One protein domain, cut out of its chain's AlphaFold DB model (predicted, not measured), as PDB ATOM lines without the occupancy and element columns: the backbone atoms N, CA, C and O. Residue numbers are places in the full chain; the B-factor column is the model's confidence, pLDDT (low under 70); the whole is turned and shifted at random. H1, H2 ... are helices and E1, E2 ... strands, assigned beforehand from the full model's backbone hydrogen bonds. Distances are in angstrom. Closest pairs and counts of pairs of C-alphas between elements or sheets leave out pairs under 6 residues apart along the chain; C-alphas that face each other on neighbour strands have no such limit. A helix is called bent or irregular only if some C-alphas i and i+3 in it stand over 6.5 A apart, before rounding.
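This is residues 19 to 147 of the 148 residues of the protein "N-acetylmuramoyl-L-alanine amidase" of Calditrichaeota bacterium (UniProt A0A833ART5). Two pairs of helices make two parts: H1, the longest helix, is crossed by H3 in one, while the short H2 and H4 run side by side in the other, and the chain passes between the two parts by two short links, H1 to H2 and H3 to H4, and one long link, H2 to H3. Two very short strands, E1 and E2, lie on the H1 side, and H4 reaches toward the far end of the longest axis. The printed part has 129 residues, with two named strands and four named helices in the order E1, E2, H1, H2, H3, H4. The class is mostly helix, though under half of the residues are in named elements. The whole is compact, with a radius of gyration of the C-alphas of 14.7 A and spans of 46 by 33 by 28 A.

H1, residues 63 to 79, is 24.3 A long and begins at C-alpha 63 (157.261, 144.296, 198.780). H3, residues 117 to 127, measures 15.4 A. H4, residues 135 to 145, measures 15.5 A and ends at C-alpha 145 (131.533, 155.171, 172.516). H2, residues 89 to 95, spans 11.4 A and is irregular: C-alphas 90 and 93 are 7.7 A apart. E1, residues 26 to 28, spans 6.6 A, and E2, residues 49 to 51, 6.7 A.

H1 and H3 touch, closest at the C-alphas of Ile 70 and Val 123, 5.4 A apart, at a steep tilt of 49 degrees, the same way. H2 and H4 touch, closest at the C-alphas of Phe 95 and Ile 138, 6.5 A apart, at a shallow tilt of 14 degrees, the same way. H1 and H4 are apart, and so are H2 and H3. E1 and E2 are near each other, and each pairs with no named strand. The closest C-alphas of E1 and H1, those of Ile 26 and Ala 68, are 6.9 A apart. In H1, H3 and H4 every O i to N i+4 pair is within hydrogen-bond range; H2 has 0 of 3, but 3 of 4 O i to N i+3 pairs.

The two C-alphas farthest apart, those of Asp 23 and Thr 147, are 47.0 A apart. The printed part has no cut. The links E1 to E2, E2 to H1 and H2 to H3 are long. The pLDDT is under 70 at residues 55 to 59 and residue 129.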
ATOM      1  N   VAL A  19     161.089 142.395 183.259       97.75
ATOM      2  CA  VAL A  19     160.959 141.379 184.306       97.75
ATOM      3  C   VAL A  19     161.465 141.969 185.617       97.75
ATOM      4  O   VAL A  19     162.502 142.633 185.628       97.75
ATOM      5  N   VAL A  20     160.751 141.726 186.714       97.88
ATOM      6  CA  VAL A  20     161.138 142.143 188.065       97.88
ATOM      7  C   VAL A  20     161.398 140.910 188.926       97.88
ATOM      8  O   VAL A  20     160.486 140.112 189.178       97.88
ATOM      9  N   ASP A  21     162.641 140.748 189.375       97.00
ATOM     10  CA  ASP A  21     163.039 139.643 190.249       97.00
ATOM     11  C   ASP A  21     162.495 139.835 191.679       97.00
ATOM     12  O   ASP A  21     162.023 140.912 192.054       97.00
ATOM     13  N   ARG A  22     162.528 138.785 192.501       95.06
ATOM     14  CA  ARG A  22     161.965 138.779 193.862       95.06
ATOM     15  C   ARG A  22     162.596 139.812 194.792       95.06
ATOM     16  O   ARG A  22     161.938 140.232 195.745       95.06
ATOM     17  N   ASP A  23     163.841 140.198 194.536       97.31
ATOM     18  CA  ASP A  23     164.564 141.236 195.276       97.31
ATOM     19  C   ASP A  23     164.285 142.665 194.765       97.31
ATOM     20  O   ASP A  23     164.784 143.631 195.338       97.31
ATOM     21  N   GLY A  24     163.452 142.810 193.728       98.25
ATOM     22  CA  GLY A  24     163.106 144.087 193.109       98.25
ATOM     23  C   GLY A  24     164.031 144.511 191.964       98.25
ATOM     24  O   GLY A  24     163.830 145.591 191.408       98.25
ATOM     25  N   THR A  25     165.015 143.698 191.572       98.62
ATOM     26  CA  THR A  25     165.858 143.993 190.406       98.62
ATOM     27  C   THR A  25     165.011 144.042 189.132       98.62
ATOM     28  O   THR A  25     164.283 143.101 188.816       98.62
ATOM     29  N   ILE A  26     165.101 145.148 188.387       98.69
ATOM     30  CA  ILE A  26     164.362 145.357 187.133       98.69
ATOM     31  C   ILE A  26     165.274 145.038 185.950       98.69
ATOM     32  O   ILE A  26     166.272 145.721 185.713       98.69
ATOM     33  N   HIS A  27     164.880 144.058 185.147       98.06
ATOM     34  CA  HIS A  27     165.539 143.703 183.898       98.06
ATOM     35  C   HIS A  27     164.712 144.204 182.717       98.06
ATOM     36  O   HIS A  27     163.540 143.857 182.580       98.06
ATOM     37  N   ARG A  28     165.326 144.989 181.825       98.12
ATOM     38  CA  ARG A  28     164.747 145.303 180.512       98.12
ATOM     39  C   ARG A  28     165.197 144.238 179.516       98.12
ATOM     40  O   ARG A  28     166.386 144.152 179.223       98.12
ATOM     41  N   LEU A  29     164.258 143.460 178.985       96.19
ATOM     42  CA  LEU A  29     164.556 142.380 178.035       96.19
ATOM     43  C   LEU A  29     164.511 142.839 176.575       96.19
ATOM     44  O   LEU A  29     165.151 142.239 175.715       96.19
ATOM     45  N   MET A  30     163.764 143.904 176.291       96.00
ATOM     46  CA  MET A  30     163.632 144.474 174.949       96.00
ATOM     47  C   MET A  30     163.266 145.967 175.012       96.00
ATOM     48  O   MET A  30     162.878 146.461 176.075       96.00
ATOM     49  N   PRO A  31     163.410 146.721 173.906       96.94
ATOM     50  CA  PRO A  31     163.010 148.123 173.865       96.94
ATOM     51  C   PRO A  31     161.532 148.326 174.226       96.94
ATOM     52  O   PRO A  31     160.665 147.580 173.784       96.94
ATOM     53  N   GLU A  32     161.245 149.396 174.968       96.25
ATOM     54  CA  GLU A  32     159.890 149.799 175.389       96.25
ATOM     55  C   GLU A  32     158.944 150.067 174.205       96.25
ATOM     56  O   GLU A  32     157.731 149.999 174.355       96.25
ATOM     57  N   THR A  33     159.495 150.368 173.026       95.00
ATOM     58  CA  THR A  33     158.750 150.690 171.799       95.00
ATOM     59  C   THR A  33     158.548 149.493 170.871       95.00
ATOM     60  O   THR A  33     157.969 149.643 169.798       95.00
ATOM     61  N   TRP A  34     159.062 148.314 171.230       94.81
ATOM     62  CA  TRP A  34     158.825 147.090 170.470       94.81
ATOM     63  C   TRP A  34     157.577 146.390 171.002       94.81
ATOM     64  O   TRP A  34     157.380 146.286 172.214       94.81
ATOM     65  N   MET A  35     156.754 145.871 170.088       93.56
ATOM     66  CA  MET A  35     155.608 145.052 170.467       93.56
ATOM     67  C   MET A  35     156.102 143.738 171.076       93.56
ATOM     68  O   MET A  35     156.819 142.972 170.429       93.56
ATOM     69  N   ALA A  36     155.672 143.464 172.301       92.88
ATOM     70  CA  ALA A  36     155.847 142.182 172.958       92.88
ATOM     71  C   ALA A  36     154.522 141.406 172.929       92.88
ATOM     72  O   ALA A  36     153.450 142.005 172.888       92.88
ATOM     73  N   ARG A  37     154.578 140.070 172.929       90.81
ATOM     74  CA  ARG A  37     153.385 139.217 173.033       90.81
ATOM     75  C   ARG A  37     153.224 138.745 174.470       90.81
ATOM     76  O   ARG A  37     153.740 137.683 174.814       90.81
ATOM     77  N   HIS A  38     152.522 139.534 175.272       91.19
ATOM     78  CA  HIS A  38     152.281 139.272 176.692       91.19
ATOM     79  C   HIS A  38     150.802 139.311 177.081       91.19
ATOM     80  O   HIS A  38     150.419 138.629 178.026       91.19
ATOM     81  N   CYS A  39     149.969 140.079 176.373       91.69
ATOM     82  CA  CYS A  39     148.569 140.274 176.727       91.69
ATOM     83  C   CYS A  39     147.678 140.386 175.482       91.69
ATOM     84  O   CYS A  39     147.818 141.301 174.665       91.69
ATOM     85  N   ILE A  40     146.776 139.413 175.330       90.44
ATOM     86  CA  ILE A  40     145.847 139.281 174.197       90.44
ATOM     87  C   ILE A  40     145.076 140.595 173.986       90.44
ATOM     88  O   ILE A  40     144.721 141.277 174.943       90.44
ATOM     89  N   GLY A  41     144.868 140.984 172.726       92.06
ATOM     90  CA  GLY A  41     144.139 142.200 172.352       92.06
ATOM     91  C   GLY A  41     144.831 143.545 172.586       92.06
ATOM     92  O   GLY A  41     144.524 144.483 171.856       92.06
ATOM     93  N   ILE A  42     145.796 143.668 173.504       93.50
ATOM     94  CA  ILE A  42     146.418 144.970 173.835       93.50
ATOM     95  C   ILE A  42     147.938 145.043 173.619       93.50
ATOM     96  O   ILE A  42     148.531 146.097 173.847       93.50
ATOM     97  N   ASN A  43     148.579 143.981 173.116       93.12
ATOM     98  CA  ASN A  43     150.030 143.924 172.842       93.12
ATOM     99  C   ASN A  43     150.587 145.142 172.073       93.12
ATOM    100  O   ASN A  43     151.665 145.637 172.385       93.12
ATOM    101  N   TYR A  44     149.861 145.646 171.067       92.00
ATOM    102  CA  TYR A  44     150.314 146.776 170.239       92.00
ATOM    103  C   TYR A  44     150.368 148.112 170.985       92.00
ATOM    104  O   TYR A  44     151.056 149.027 170.541       92.00
ATOM    105  N   ASN A  45     149.619 148.231 172.080       93.88
ATOM    106  CA  ASN A  45     149.386 149.485 172.793       93.88
ATOM    107  C   ASN A  45     149.842 149.404 174.256       93.88
ATOM    108  O   ASN A  45     149.401 150.205 175.080       93.88
ATOM    109  N   SER A  46     150.679 148.424 174.608       96.38
ATOM    110  CA  SER A  46     151.084 148.201 175.994       96.38
ATOM    111  C   SER A  46     152.560 147.850 176.149       96.38
ATOM    112  O   SER A  46     153.225 147.328 175.254       96.38
ATOM    113  N   ILE A  47     153.065 148.188 177.335       98.00
ATOM    114  CA  ILE A  47     154.366 147.777 177.844       98.00
ATOM    115  C   ILE A  47     154.077 146.790 178.967       98.00
ATOM    116  O   ILE A  47     153.422 147.139 179.949       98.00
ATOM    117  N   GLY A  48     154.545 145.560 178.816       97.56
ATOM    118  CA  GLY A  48     154.366 144.509 179.798       97.56
ATOM    119  C   GLY A  48     155.479 144.472 180.846       97.56
ATOM    120  O   GLY A  48     156.655 144.726 180.553       97.56
ATOM    121  N   VAL A  49     155.088 144.114 182.069       97.88
ATOM    122  CA  VAL A  49     155.975 143.882 183.211       97.88
ATOM    123  C   VAL A  49     155.607 142.542 183.843       97.88
ATOM    124  O   VAL A  49     154.493 142.381 184.334       97.88
ATOM    125  N   GLU A  50     156.541 141.598 183.839       95.31
ATOM    126  CA  GLU A  50     156.392 140.293 184.489       95.31
ATOM    127  C   GLU A  50     157.089 140.311 185.855       95.31
ATOM    128  O   GLU A  50     158.199 140.829 185.981       95.31
ATOM    129  N   ASN A  51     156.477 139.726 186.885       95.06
ATOM    130  CA  ASN A  51     157.080 139.614 188.215       95.06
ATOM    131  C   ASN A  51     157.423 138.150 188.504       95.06
ATOM    132  O   ASN A  51     156.538 137.298 188.495       95.06
ATOM    133  N   ILE A  52     158.692 137.845 188.793       92.19
ATOM    134  CA  ILE A  52     159.121 136.471 189.087       92.19
ATOM    135  C   ILE A  52     158.488 135.989 190.395       92.19
ATOM    136  O   ILE A  52     158.733 136.546 191.466       92.19
ATOM    137  N   GLY A  53     157.695 134.920 190.320       87.25
ATOM    138  CA  GLY A  53     157.022 134.317 191.471       87.25
ATOM    139  C   GLY A  53     155.526 134.130 191.231       87.25
ATOM    140  O   GLY A  53     155.095 133.988 190.094       87.25
ATOM    141  N   GLY A  54     154.738 134.072 192.308       71.69
ATOM    142  CA  GLY A  54     153.272 134.022 192.209       71.69
ATOM    143  C   GLY A  54     152.692 132.752 191.567       71.69
ATOM    144  O   GLY A  54     151.664 132.810 190.898       71.69
ATOM    145  N   GLN A  55     153.346 131.595 191.726       65.31
ATOM    146  CA  GLN A  55     152.854 130.343 191.143       65.31
ATOM    147  C   GLN A  55     151.566 129.846 191.824       65.31
ATOM    148  O   GLN A  55     151.337 130.066 193.013       65.31
ATOM    149  N   HIS A  56     150.740 129.129 191.055       62.62
ATOM    150  CA  HIS A  56     149.525 128.443 191.524       62.62
ATOM    151  C   HIS A  56     148.468 129.351 192.176       62.62
ATOM    152  O   HIS A  56     147.710 128.902 193.032       62.62
ATOM    153  N   GLY A  57     148.411 130.625 191.779       57.78
ATOM    154  CA  GLY A  57     147.426 131.576 192.299       57.78
ATOM    155  C   GLY A  57     147.673 132.023 193.735       57.78
ATOM    156  O   GLY A  57     146.797 132.634 194.343       57.78
ATOM    157  N   GLN A  58     148.861 131.751 194.279       65.69
ATOM    158  CA  GLN A  58     149.278 132.331 195.545       65.69
ATOM    159  C   GLN A  58     149.832 133.733 195.305       65.69
ATOM    160  O   GLN A  58     150.797 133.917 194.562       65.69
ATOM    161  N   ASP A  59     149.239 134.723 195.967       68.19
ATOM    162  CA  ASP A  59     149.761 136.086 196.025       68.19
ATOM    163  C   ASP A  59     151.038 136.118 196.883       68.19
ATOM    164  O   ASP A  59     151.017 136.397 198.080       68.19
ATOM    165  N   ALA A  60     152.155 135.744 196.259       81.75
ATOM    166  CA  ALA A  60     153.470 135.599 196.885       81.75
ATOM    167  C   ALA A  60     154.494 136.635 196.381       81.75
ATOM    168  O   ALA A  60     155.704 136.433 196.545       81.75
ATOM    169  N   LEU A  61     154.020 137.706 195.730       92.62
ATOM    170  CA  LEU A  61     154.864 138.786 195.219       92.62
ATOM    171  C   LEU A  61     155.330 139.698 196.360       92.62
ATOM    172  O   LEU A  61     154.553 140.052 197.251       92.62
ATOM    173  N   THR A  62     156.609 140.060 196.333       95.31
ATOM    174  CA  THR A  62     157.298 140.712 197.453       95.31
ATOM    175  C   THR A  62     157.063 142.221 197.490       95.31
ATOM    176  O   THR A  62     156.757 142.855 196.478       95.31
ATOM    177  N   ASP A  63     157.288 142.834 198.652       96.31
ATOM    178  CA  ASP A  63     157.261 144.296 198.780       96.31
ATOM    179  C   ASP A  63     158.368 144.965 197.950       96.31
ATOM    180  O   ASP A  63     158.181 146.061 197.420       96.31
ATOM    181  N   ALA A  64     159.503 144.284 197.759       98.06
ATOM    182  CA  ALA A  64     160.565 144.751 196.873       98.06
ATOM    183  C   ALA A  64     160.084 144.836 195.413       98.06
ATOM    184  O   ALA A  64     160.341 145.835 194.739       98.06
ATOM    185  N   GLN A  65     159.304 143.853 194.954       98.12
ATOM    186  CA  GLN A  65     158.659 143.892 193.639       98.12
ATOM    187  C   GLN A  65     157.634 145.026 193.544       98.12
ATOM    188  O   GLN A  65     157.611 145.734 192.536       98.12
ATOM    189  N   ILE A  66     156.830 145.264 194.587       97.62
ATOM    190  CA  ILE A  66     155.893 146.401 194.627       97.62
ATOM    191  C   ILE A  66     156.653 147.724 194.462       97.62
ATOM    192  O   ILE A  66     156.313 148.528 193.592       97.62
ATOM    193  N   HIS A  67     157.719 147.942 195.238       98.38
ATOM    194  CA  HIS A  67     158.535 149.154 195.149       98.38
ATOM    195  C   HIS A  67     159.180 149.333 193.771       98.38
ATOM    196  O   HIS A  67     159.138 150.434 193.214       98.38
ATOM    197  N   ALA A  68     159.723 148.261 193.196       98.69
ATOM    198  CA  ALA A  68     160.302 148.275 191.859       98.69
ATOM    199  C   ALA A  68     159.261 148.642 190.789       98.69
ATOM    200  O   ALA A  68     159.509 149.515 189.956       98.69
ATOM    201  N   ASN A  69     158.059 148.062 190.855       98.44
ATOM    202  CA  ASN A  69     156.974 148.380 189.925       98.44
ATOM    203  C   ASN A  69     156.514 149.835 190.062       98.44
ATOM    204  O   ASN A  69     156.319 150.505 189.053       98.44
ATOM    205  N   ILE A  70     156.403 150.366 191.283       98.19
ATOM    206  CA  ILE A  70     156.064 151.782 191.498       98.19
ATOM    207  C   ILE A  70     157.095 152.697 190.824       98.19
ATOM    208  O   ILE A  70     156.719 153.668 190.162       98.19
ATOM    209  N   GLN A  71     158.390 152.407 190.981       98.12
ATOM    210  CA  GLN A  71     159.457 153.189 190.351       98.12
ATOM    211  C   GLN A  71     159.414 153.075 188.825       98.12
ATOM    212  O   GLN A  71     159.447 154.097 188.133       98.12
ATOM    213  N   LEU A  72     159.271 151.854 188.308       98.50
ATOM    214  CA  LEU A  72     159.192 151.579 186.876       98.50
ATOM    215  C   LEU A  72     158.006 152.298 186.231       98.50
ATOM    216  O   LEU A  72     158.179 152.999 185.236       98.50
ATOM    217  N   VAL A  73     156.818 152.199 186.828       97.88
ATOM    218  CA  VAL A  73     155.614 152.876 186.336       97.88
ATOM    219  C   VAL A  73     155.801 154.392 186.355       97.88
ATOM    220  O   VAL A  73     155.503 155.053 185.364       97.88
ATOM    221  N   LYS A  74     156.346 154.974 187.432       96.69
ATOM    222  CA  LYS A  74     156.613 156.425 187.484       96.69
ATOM    223  C   LYS A  74     157.574 156.880 186.386       96.69
ATOM    224  O   LYS A  74     157.338 157.932 185.785       96.69
ATOM    225  N   TYR A  75     158.620 156.099 186.117       97.25
ATOM    226  CA  TYR A  75     159.555 156.348 185.020       97.25
ATOM    227  C   TYR A  75     158.844 156.289 183.659       97.25
ATOM    228  O   TYR A  75     158.959 157.236 182.879       97.25
ATOM    229  N   LEU A  76     158.046 155.247 183.399       97.44
ATOM    230  CA  LEU A  76     157.317 155.092 182.137       97.44
ATOM    231  C   LEU A  76     156.311 156.227 181.921       97.44
ATOM    232  O   LEU A  76     156.314 156.837 180.859       97.44
ATOM    233  N   LEU A  77     155.535 156.590 182.946       95.62
ATOM    234  CA  LEU A  77     154.600 157.721 182.895       95.62
ATOM    235  C   LEU A  77     155.307 159.069 182.706       95.62
ATOM    236  O   LEU A  77     154.722 160.013 182.188       95.62
ATOM    237  N   GLN A  78     156.550 159.211 183.174       95.12
ATOM    238  CA  GLN A  78     157.321 160.434 182.943       95.12
ATOM    239  C   GLN A  78     157.820 160.508 181.502       95.12
ATOM    240  O   GLN A  78     157.777 161.572 180.886       95.12
ATOM    241  N   LYS A  79     158.304 159.378 180.984       96.94
ATOM    242  CA  LYS A  79     158.890 159.270 179.652       96.94
ATOM    243  C   LYS A  79     157.839 159.302 178.544       96.94
ATOM    244  O   LYS A  79     158.085 159.888 177.493       96.94
ATOM    245  N   TYR A  80     156.677 158.708 178.788       96.00
ATOM    246  CA  TYR A  80     155.592 158.564 177.827       96.00
ATOM    247  C   TYR A  80     154.313 159.179 178.385       96.00
ATOM    248  O   TYR A  80     153.549 158.538 179.102       96.00
ATOM    249  N   GLN A  81     154.061 160.429 178.004       91.94
ATOM    250  CA  GLN A  81     152.853 161.157 178.409       91.94
ATOM    251  C   GLN A  81     151.566 160.571 177.803       91.94
ATOM    252  O   GLN A  81     150.478 160.920 178.236       91.94
ATOM    253  N   SER A  82     151.685 159.684 176.810       93.56
ATOM    254  CA  SER A  82     150.568 158.970 176.185       93.56
ATOM    255  C   SER A  82     150.129 157.716 176.949       93.56
ATOM    256  O   SER A  82     149.219 157.025 176.498       93.56
ATOM    257  N   ILE A  83     150.802 157.347 178.045       95.44
ATOM    258  CA  ILE A  83     150.377 156.212 178.870       95.44
ATOM    259  C   ILE A  83     149.281 156.687 179.819       95.44
ATOM    260  O   ILE A  83     149.551 157.360 180.812       95.44
ATOM    261  N   ASP A  84     148.053 156.269 179.528       94.44
ATOM    262  CA  ASP A  84     146.879 156.614 180.329       94.44
ATOM    263  C   ASP A  84     146.478 155.526 181.329       94.44
ATOM    264  O   ASP A  84     145.836 155.832 182.330       94.44
ATOM    265  N   TYR A  85     146.827 154.260 181.084       96.31
ATOM    266  CA  TYR A  85     146.263 153.111 181.800       96.31
ATOM    267  C   TYR A  85     147.322 152.326 182.576       96.31
ATOM    268  O   TYR A  85     148.444 152.132 182.108       96.31
ATOM    269  N   LEU A  86     146.931 151.816 183.745       96.81
ATOM    270  CA  LEU A  86     147.688 150.822 184.507       96.81
ATOM    271  C   LEU A  86     146.740 149.714 184.958       96.81
ATOM    272  O   LEU A  86     145.926 149.910 185.871       96.81
ATOM    273  N   ILE A  87     146.864 148.546 184.337       96.00
ATOM    274  CA  ILE A  87     146.001 147.389 184.576       96.00
ATOM    275  C   ILE A  87     146.797 146.157 184.998       96.00
ATOM    276  O   ILE A  87     147.965 146.014 184.641       96.00
ATOM    277  N   GLY A  88     146.158 145.288 185.779       95.06
ATOM    278  CA  GLY A  88     146.638 143.929 186.000       95.06
ATOM    279  C   GLY A  88     146.301 143.057 184.795       95.06
ATOM    280  O   GLY A  88     145.365 143.357 184.052       95.06
ATOM    281  N   HIS A  89     147.029 141.957 184.603       93.31
ATOM    282  CA  HIS A  89     146.751 141.056 183.488       93.31
ATOM    283  C   HIS A  89     145.340 140.476 183.586       93.31
ATOM    284  O   HIS A  89     144.668 140.397 182.573       93.31
ATOM    285  N   TYR A  90     144.836 140.191 184.789       92.62
ATOM    286  CA  TYR A  90     143.446 139.767 185.017       92.62
ATOM    287  C   TYR A  90     142.366 140.764 184.545       92.62
ATOM    288  O   TYR A  90     141.197 140.403 184.464       92.62
ATOM    289  N   GLU A  91     142.724 142.007 184.211       95.00
ATOM    290  CA  GLU A  91     141.781 143.064 183.821       95.00
ATOM    291  C   GLU A  91     141.743 143.314 182.301       95.00
ATOM    292  O   GLU A  91     140.975 144.156 181.842       95.00
ATOM    293  N   TYR A  92     142.558 142.622 181.499       93.75
ATOM    294  CA  TYR A  92     142.733 142.966 180.079       93.75
ATOM    295  C   TYR A  92     141.451 142.892 179.242       93.75
ATOM    296  O   TYR A  92     141.249 143.731 178.368       93.75
ATOM    297  N   GLN A  93     140.565 141.933 179.526       92.69
ATOM    298  CA  GLN A  93     139.322 141.731 178.767       92.69
ATOM    299  C   GLN A  93     138.360 142.914 178.893       92.69
ATOM    300  O   GLN A  93     137.502 143.098 178.038       92.69
ATOM    301  N   TYR A  94     138.525 143.776 179.904       94.12
ATOM    302  CA  TYR A  94     137.733 145.001 179.994       94.12
ATOM    303  C   TYR A  94     138.002 145.976 178.848       94.12
ATOM    304  O   TYR A  94     137.196 146.876 178.650       94.12
ATOM    305  N   PHE A  95     139.090 145.808 178.090       94.69
ATOM    306  CA  PHE A  95     139.329 146.570 176.868       94.69
ATOM    307  C   PHE A  95     138.529 146.066 175.658       94.69
ATOM    308  O   PHE A  95     138.580 146.722 174.625       94.69
ATOM    309  N   GLU A  96     137.799 144.948 175.721       92.06
ATOM    310  CA  GLU A  96     136.994 144.495 174.579       92.06
ATOM    311  C   GLU A  96     135.981 145.567 174.139       92.06
ATOM    312  O   GLU A  96     135.203 146.081 174.937       92.06
ATOM    313  N   GLY A  97     136.024 145.939 172.855       90.00
ATOM    314  CA  GLY A  97     135.241 147.052 172.300       90.00
ATOM    315  C   GLY A  97     135.895 148.434 172.435       90.00
ATOM    316  O   GLY A  97     135.435 149.390 171.814       90.00
ATOM    317  N   HIS A  98     136.997 148.562 173.178       94.75
ATOM    318  CA  HIS A  98     137.781 149.796 173.242       94.75
ATOM    319  C   HIS A  98     138.650 149.968 171.976       94.75
ATOM    320  O   HIS A  98     139.214 148.986 171.496       94.75
ATOM    321  N   PRO A  99     138.905 151.196 171.476       94.00
ATOM    322  CA  PRO A  99     139.748 151.435 170.293       94.00
ATOM    323  C   PRO A  99     141.197 150.920 170.384       94.00
ATOM    324  O   PRO A  99     141.887 150.791 169.372       94.00
ATOM    325  N   LEU A 100     141.682 150.642 171.598       94.19
ATOM    326  CA  LEU A 100     143.011 150.058 171.830       94.19
ATOM    327  C   LEU A 100     143.034 148.528 171.691       94.19
ATOM    328  O   LEU A 100     144.121 147.954 171.617       94.19
ATOM    329  N   TRP A 101     141.867 147.882 171.647       93.62
ATOM    330  CA  TRP A 101     141.726 146.444 171.476       93.62
ATOM    331  C   TRP A 101     141.877 146.048 170.008       93.62
ATOM    332  O   TRP A 101     141.199 146.578 169.131       93.62
ATOM    333  N   ARG A 102     142.783 145.110 169.733       89.44
ATOM    334  CA  ARG A 102     143.126 144.655 168.376       89.44
ATOM    335  C   ARG A 102     143.081 143.137 168.209       89.44
ATOM    336  O   ARG A 102     143.741 142.613 167.316       89.44
ATOM    337  N   GLU A 103     142.345 142.426 169.061       83.31
ATOM    338  CA  GLU A 103     142.217 140.976 168.903       83.31
ATOM    339  C   GLU A 103     141.276 140.633 167.749       83.31
ATOM    340  O   GLU A 103     140.164 141.160 167.679       83.31
ATOM    341  N   VAL A 104     141.726 139.743 166.866       74.12
ATOM    342  CA  VAL A 104     140.974 139.325 165.675       74.12
ATOM    343  C   VAL A 104     140.251 137.997 165.887       74.12
ATOM    344  O   VAL A 104     139.245 137.749 165.225       74.12
ATOM    345  N   ASP A 105     140.720 137.164 166.822       80.12
ATOM    346  CA  ASP A 105     140.085 135.892 167.163       80.12
ATOM    347  C   ASP A 105     139.290 136.016 168.472       80.12
ATOM    348  O   ASP A 105     139.841 136.123 169.571       80.12
ATOM    349  N   ALA A 106     137.961 135.997 168.365       76.69
ATOM    350  CA  ALA A 106     137.068 136.064 169.522       76.69
ATOM    351  C   ALA A 106     137.125 134.804 170.408       76.69
ATOM    352  O   ALA A 106     136.790 134.880 171.588       76.69
ATOM    353  N   SER A 107     137.566 133.662 169.871       77.94
ATOM    354  CA  SER A 107     137.663 132.393 170.603       77.94
ATOM    355  C   SER A 107     138.963 132.251 171.401       77.94
ATOM    356  O   SER A 107     139.056 131.415 172.301       77.94
ATOM    357  N   TYR A 108     139.962 133.093 171.123       77.69
ATOM    358  CA  TYR A 108     141.257 133.043 171.790       77.69
ATOM    359  C   TYR A 108     141.272 133.913 173.050       77.69
ATOM    360  O   TYR A 108     141.613 135.098 173.020       77.69
ATOM    361  N   ARG A 109     140.876 133.331 174.187       80.88
ATOM    362  CA  ARG A 109     140.895 133.984 175.504       80.88
ATOM    363  C   ARG A 109     141.542 133.103 176.553       80.88
ATOM    364  O   ARG A 109     141.469 131.880 176.510       80.88
ATOM    365  N   THR A 110     142.167 133.759 177.522       80.44
ATOM    366  CA  THR A 110     142.692 133.104 178.721       80.44
ATOM    367  C   THR A 110     142.224 133.856 179.954       80.44
ATOM    368  O   THR A 110     142.320 135.083 180.004       80.44
ATOM    369  N   GLU A 111     141.703 133.125 180.935       80.00
ATOM    370  CA  GLU A 111     141.453 133.671 182.264       80.00
ATOM    371  C   GLU A 111     142.790 133.857 182.983       80.00
ATOM    372  O   GLU A 111     143.693 133.016 182.896       80.00
ATOM    373  N   LYS A 112     142.931 134.999 183.652       82.44
ATOM    374  CA  LYS A 112     144.152 135.414 184.340       82.44
ATOM    375  C   LYS A 112     143.794 135.860 185.742       82.44
ATOM    376  O   LYS A 112     142.730 136.423 185.965       82.44
ATOM    377  N   ILE A 113     144.704 135.609 186.670       82.94
ATOM    378  CA  ILE A 113     144.589 136.022 188.076       82.94
ATOM    379  C   ILE A 113     145.781 136.888 188.503       82.94
ATOM    380  O   ILE A 113     145.756 137.518 189.557       82.94
ATOM    381  N   ASP A 114     146.824 136.940 187.675       83.50
ATOM    382  CA  ASP A 114     148.061 137.678 187.890       83.50
ATOM    383  C   ASP A 114     147.929 139.186 187.572       83.50
ATOM    384  O   ASP A 114     147.125 139.584 186.722       83.50
ATOM    385  N   PRO A 115     148.690 140.066 188.257       89.88
ATOM    386  CA  PRO A 115     149.590 139.782 189.385       89.88
ATOM    387  C   PRO A 115     148.866 139.716 190.749       89.88
ATOM    388  O   PRO A 115     149.515 139.642 191.787       89.88
ATOM    389  N   GLY A 116     147.529 139.757 190.758       89.69
ATOM    390  CA  GLY A 116     146.698 139.739 191.962       89.69
ATOM    391  C   GLY A 116     146.236 141.127 192.421       89.69
ATOM    392  O   GLY A 116     146.892 142.149 192.201       89.69
ATOM    393  N   HIS A 117     145.077 141.163 193.085       91.12
ATOM    394  CA  HIS A 117     144.417 142.407 193.498       91.12
ATOM    395  C   HIS A 117     145.239 143.231 194.498       91.12
ATOM    396  O   HIS A 117     145.388 144.438 194.303       91.12
ATOM    397  N   ARG A 118     145.801 142.597 195.539       92.44
ATOM    398  CA  ARG A 118     146.629 143.277 196.552       92.44
ATOM    399  C   ARG A 118     147.824 143.968 195.903       92.44
ATOM    400  O   ARG A 118     148.096 145.129 196.197       92.44
ATOM    401  N   PHE A 119     148.514 143.262 195.006       94.25
ATOM    402  CA  PHE A 119     149.683 143.786 194.308       94.25
ATOM    403  C   PHE A 119     149.318 145.005 193.456       94.25
ATOM    404  O   PHE A 119     149.921 146.067 193.606       94.25
ATOM    405  N   MET A 120     148.283 144.892 192.614       94.44
ATOM    406  CA  MET A 120     147.842 146.010 191.775       94.44
ATOM    407  C   MET A 120     147.370 147.209 192.594       94.44
ATOM    408  O   MET A 120     147.652 148.346 192.214       94.44
ATOM    409  N   GLN A 121     146.671 146.978 193.707       93.94
ATOM    410  CA  GLN A 121     146.256 148.044 194.614       93.94
ATOM    411  C   GLN A 121     147.475 148.777 195.188       93.94
ATOM    412  O   GLN A 121     147.579 149.991 195.026       93.94
ATOM    413  N   ALA A 122     148.438 148.046 195.755       95.38
ATOM    414  CA  ALA A 122     149.640 148.636 196.338       95.38
ATOM    415  C   ALA A 122     150.467 149.436 195.313       95.38
ATOM    416  O   ALA A 122     150.934 150.537 195.612       95.38
ATOM    417  N   VAL A 123     150.613 148.927 194.083       96.19
ATOM    418  CA  VAL A 123     151.324 149.646 193.015       96.19
ATOM    419  C   VAL A 123     150.586 150.932 192.631       96.19
ATOM    420  O   VAL A 123     151.210 151.989 192.555       96.19
ATOM    421  N   ARG A 124     149.264 150.880 192.422       94.94
ATOM    422  CA  ARG A 124     148.452 152.063 192.075       94.94
ATOM    423  C   ARG A 124     148.510 153.131 193.164       94.94
ATOM    424  O   ARG A 124     148.739 154.299 192.852       94.94
ATOM    425  N   ASP A 125     148.386 152.723 194.423       94.56
ATOM    426  CA  ASP A 125     148.473 153.623 195.573       94.56
ATOM    427  C   ASP A 125     149.862 154.281 195.648       94.56
ATOM    428  O   ASP A 125     149.980 155.499 195.816       94.56
ATOM    429  N   GLY A 126     150.929 153.507 195.424       95.25
ATOM    430  CA  GLY A 126     152.307 153.999 195.437       95.25
ATOM    431  C   GLY A 126     152.687 154.901 194.255       95.25
ATOM    432  O   GLY A 126     153.556 155.776 194.390       95.25
ATOM    433  N   VAL A 127     152.041 154.738 193.094       93.62
ATOM    434  CA  VAL A 127     152.185 155.645 191.937       93.62
ATOM    435  C   VAL A 127     151.651 157.045 192.269       93.62
ATOM    436  O   VAL A 127     152.238 158.046 191.842       93.62
ATOM    437  N   GLY A 128     150.639 157.134 193.134       84.88
ATOM    438  CA  GLY A 128     150.153 158.382 193.720       84.88
ATOM    439  C   GLY A 128     149.357 159.256 192.745       84.88
ATOM    440  O   GLY A 128     148.679 158.765 191.850       84.88
ATOM    441  N   ARG A 129     149.419 160.591 192.912       65.50
ATOM    442  CA  ARG A 129     148.563 161.579 192.205       65.50
ATOM    443  C   ARG A 129     148.664 161.587 190.671       65.50
ATOM    444  O   ARG A 129     147.862 162.275 190.038       65.50
ATOM    445  N   ARG A 130     149.619 160.873 190.062       70.12
ATOM    446  CA  ARG A 130     149.624 160.666 188.608       70.12
ATOM    447  C   ARG A 130     148.461 159.734 188.279       70.12
ATOM    448  O   ARG A 130     148.556 158.529 188.482       70.12
ATOM    449  N   LYS A 131     147.337 160.316 187.859       73.31
ATOM    450  CA  LYS A 131     146.109 159.570 187.586       73.31
ATOM    451  C   LYS A 131     146.331 158.663 186.382       73.31
ATOM    452  O   LYS A 131     146.316 159.130 185.253       73.31
ATOM    453  N   VAL A 132     146.507 157.378 186.656       88.62
ATOM    454  CA  VAL A 132     146.338 156.311 185.673       88.62
ATOM    455  C   VAL A 132     144.906 155.801 185.749       88.62
ATOM    456  O   VAL A 132     144.340 155.617 186.830       88.62
ATOM    457  N   LYS A 133     144.300 155.605 184.587       93.19
ATOM    458  CA  LYS A 133     142.981 155.015 184.416       93.19
ATOM    459  C   LYS A 133     143.045 153.518 184.734       93.19
ATOM    460  O   LYS A 133     143.993 152.824 184.368       93.19
ATOM    461  N   GLY A 134     142.017 153.034 185.426       91.19
ATOM    462  CA  GLY A 134     141.776 151.611 185.670       91.19
ATOM    463  C   GLY A 134     140.464 151.154 185.031       91.19
ATOM    464  O   GLY A 134     139.839 151.903 184.283       91.19
ATOM    465  N   VAL A 135     140.006 149.955 185.393       91.81
ATOM    466  CA  VAL A 135     138.825 149.283 184.809       91.81
ATOM    467  C   VAL A 135     137.587 150.176 184.696       91.81
ATOM    468  O   VAL A 135     136.969 150.227 183.639       91.81
ATOM    469  N   LYS A 136     137.252 150.940 185.744       91.69
ATOM    470  CA  LYS A 136     136.069 151.819 185.732       91.69
ATOM    471  C   LYS A 136     136.100 152.859 184.608       91.69
ATOM    472  O   LYS A 136     135.060 153.169 184.044       91.69
ATOM    473  N   ALA A 137     137.279 153.405 184.304       93.31
ATOM    474  CA  ALA A 137     137.428 154.382 183.230       93.31
ATOM    475  C   ALA A 137     137.277 153.710 181.862       93.31
ATOM    476  O   ALA A 137     136.548 154.224 181.027       93.31
ATOM    477  N   ILE A 138     137.878 152.529 181.680       94.19
ATOM    478  CA  ILE A 138     137.781 151.749 180.437       94.19
ATOM    479  C   ILE A 138     136.314 151.421 180.123       94.19
ATOM    480  O   ILE A 138     135.835 151.668 179.021       94.19
ATOM    481  N   GLN A 139     135.571 150.922 181.114       93.12
ATOM    482  CA  GLN A 139     134.151 150.595 180.962       93.12
ATOM    483  C   GLN A 139     133.301 151.827 180.628       93.12
ATOM    484  O   GLN A 139     132.401 151.744 179.796       93.12
ATOM    485  N   TRP A 140     133.586 152.967 181.266       94.19
ATOM    486  CA  TRP A 140     132.897 154.221 180.969       94.19
ATOM    487  C   TRP A 140     133.192 154.708 179.546       94.19
ATOM    488  O   TRP A 140     132.270 155.101 178.843       94.19
ATOM    489  N   GLU A 141     134.447 154.629 179.098       95.12
ATOM    490  CA  GLU A 141     134.856 155.013 177.742       95.12
ATOM    491  C   GLU A 141     134.179 154.138 176.681       95.12
ATOM    492  O   GLU A 141     133.672 154.659 175.694       95.12
ATOM    493  N   ILE A 142     134.088 152.823 176.905       93.06
ATOM    494  CA  ILE A 142     133.344 151.915 176.017       93.06
ATOM    495  C   ILE A 142     131.852 152.269 175.989       93.06
ATOM    496  O   ILE A 142     131.245 152.305 174.920       93.06
ATOM    497  N   ALA A 143     131.247 152.538 177.148       92.19
ATOM    498  CA  ALA A 143     129.843 152.928 177.214       92.19
ATOM    499  C   ALA A 143     129.579 154.246 176.463       92.19
ATOM    500  O   ALA A 143     128.626 154.311 175.693       92.19
ATOM    501  N   ASP A 144     130.437 155.259 176.632       93.38
ATOM    502  CA  ASP A 144     130.347 156.541 175.919       93.38
ATOM    503  C   ASP A 144     130.457 156.354 174.397       93.38
ATOM    504  O   ASP A 144     129.657 156.916 173.647       93.38
ATOM    505  N   LEU A 145     131.380 155.501 173.937       90.38
ATOM    506  CA  LEU A 145     131.533 155.171 172.516       90.38
ATOM    507  C   LEU A 145     130.275 154.538 171.910       90.38
ATOM    508  O   LEU A 145     129.959 154.823 170.763       90.38
ATOM    509  N   ASN A 146     129.541 153.728 172.676       83.81
ATOM    510  CA  ASN A 146     128.316 153.065 172.210       83.81
ATOM    511  C   ASN A 146     127.075 153.975 172.211       83.81
ATOM    512  O   ASN A 146     126.015 153.563 171.742       83.81
ATOM    513  N   THR A 147     127.176 155.182 172.771       83.75
ATOM    514  CA  THR A 147     126.073 156.162 172.809       83.75
ATOM    515  C   THR A 147     126.154 157.226 171.713       83.75
ATOM    516  O   THR A 147     125.271 158.081 171.635       83.75
TER     517      THR A 147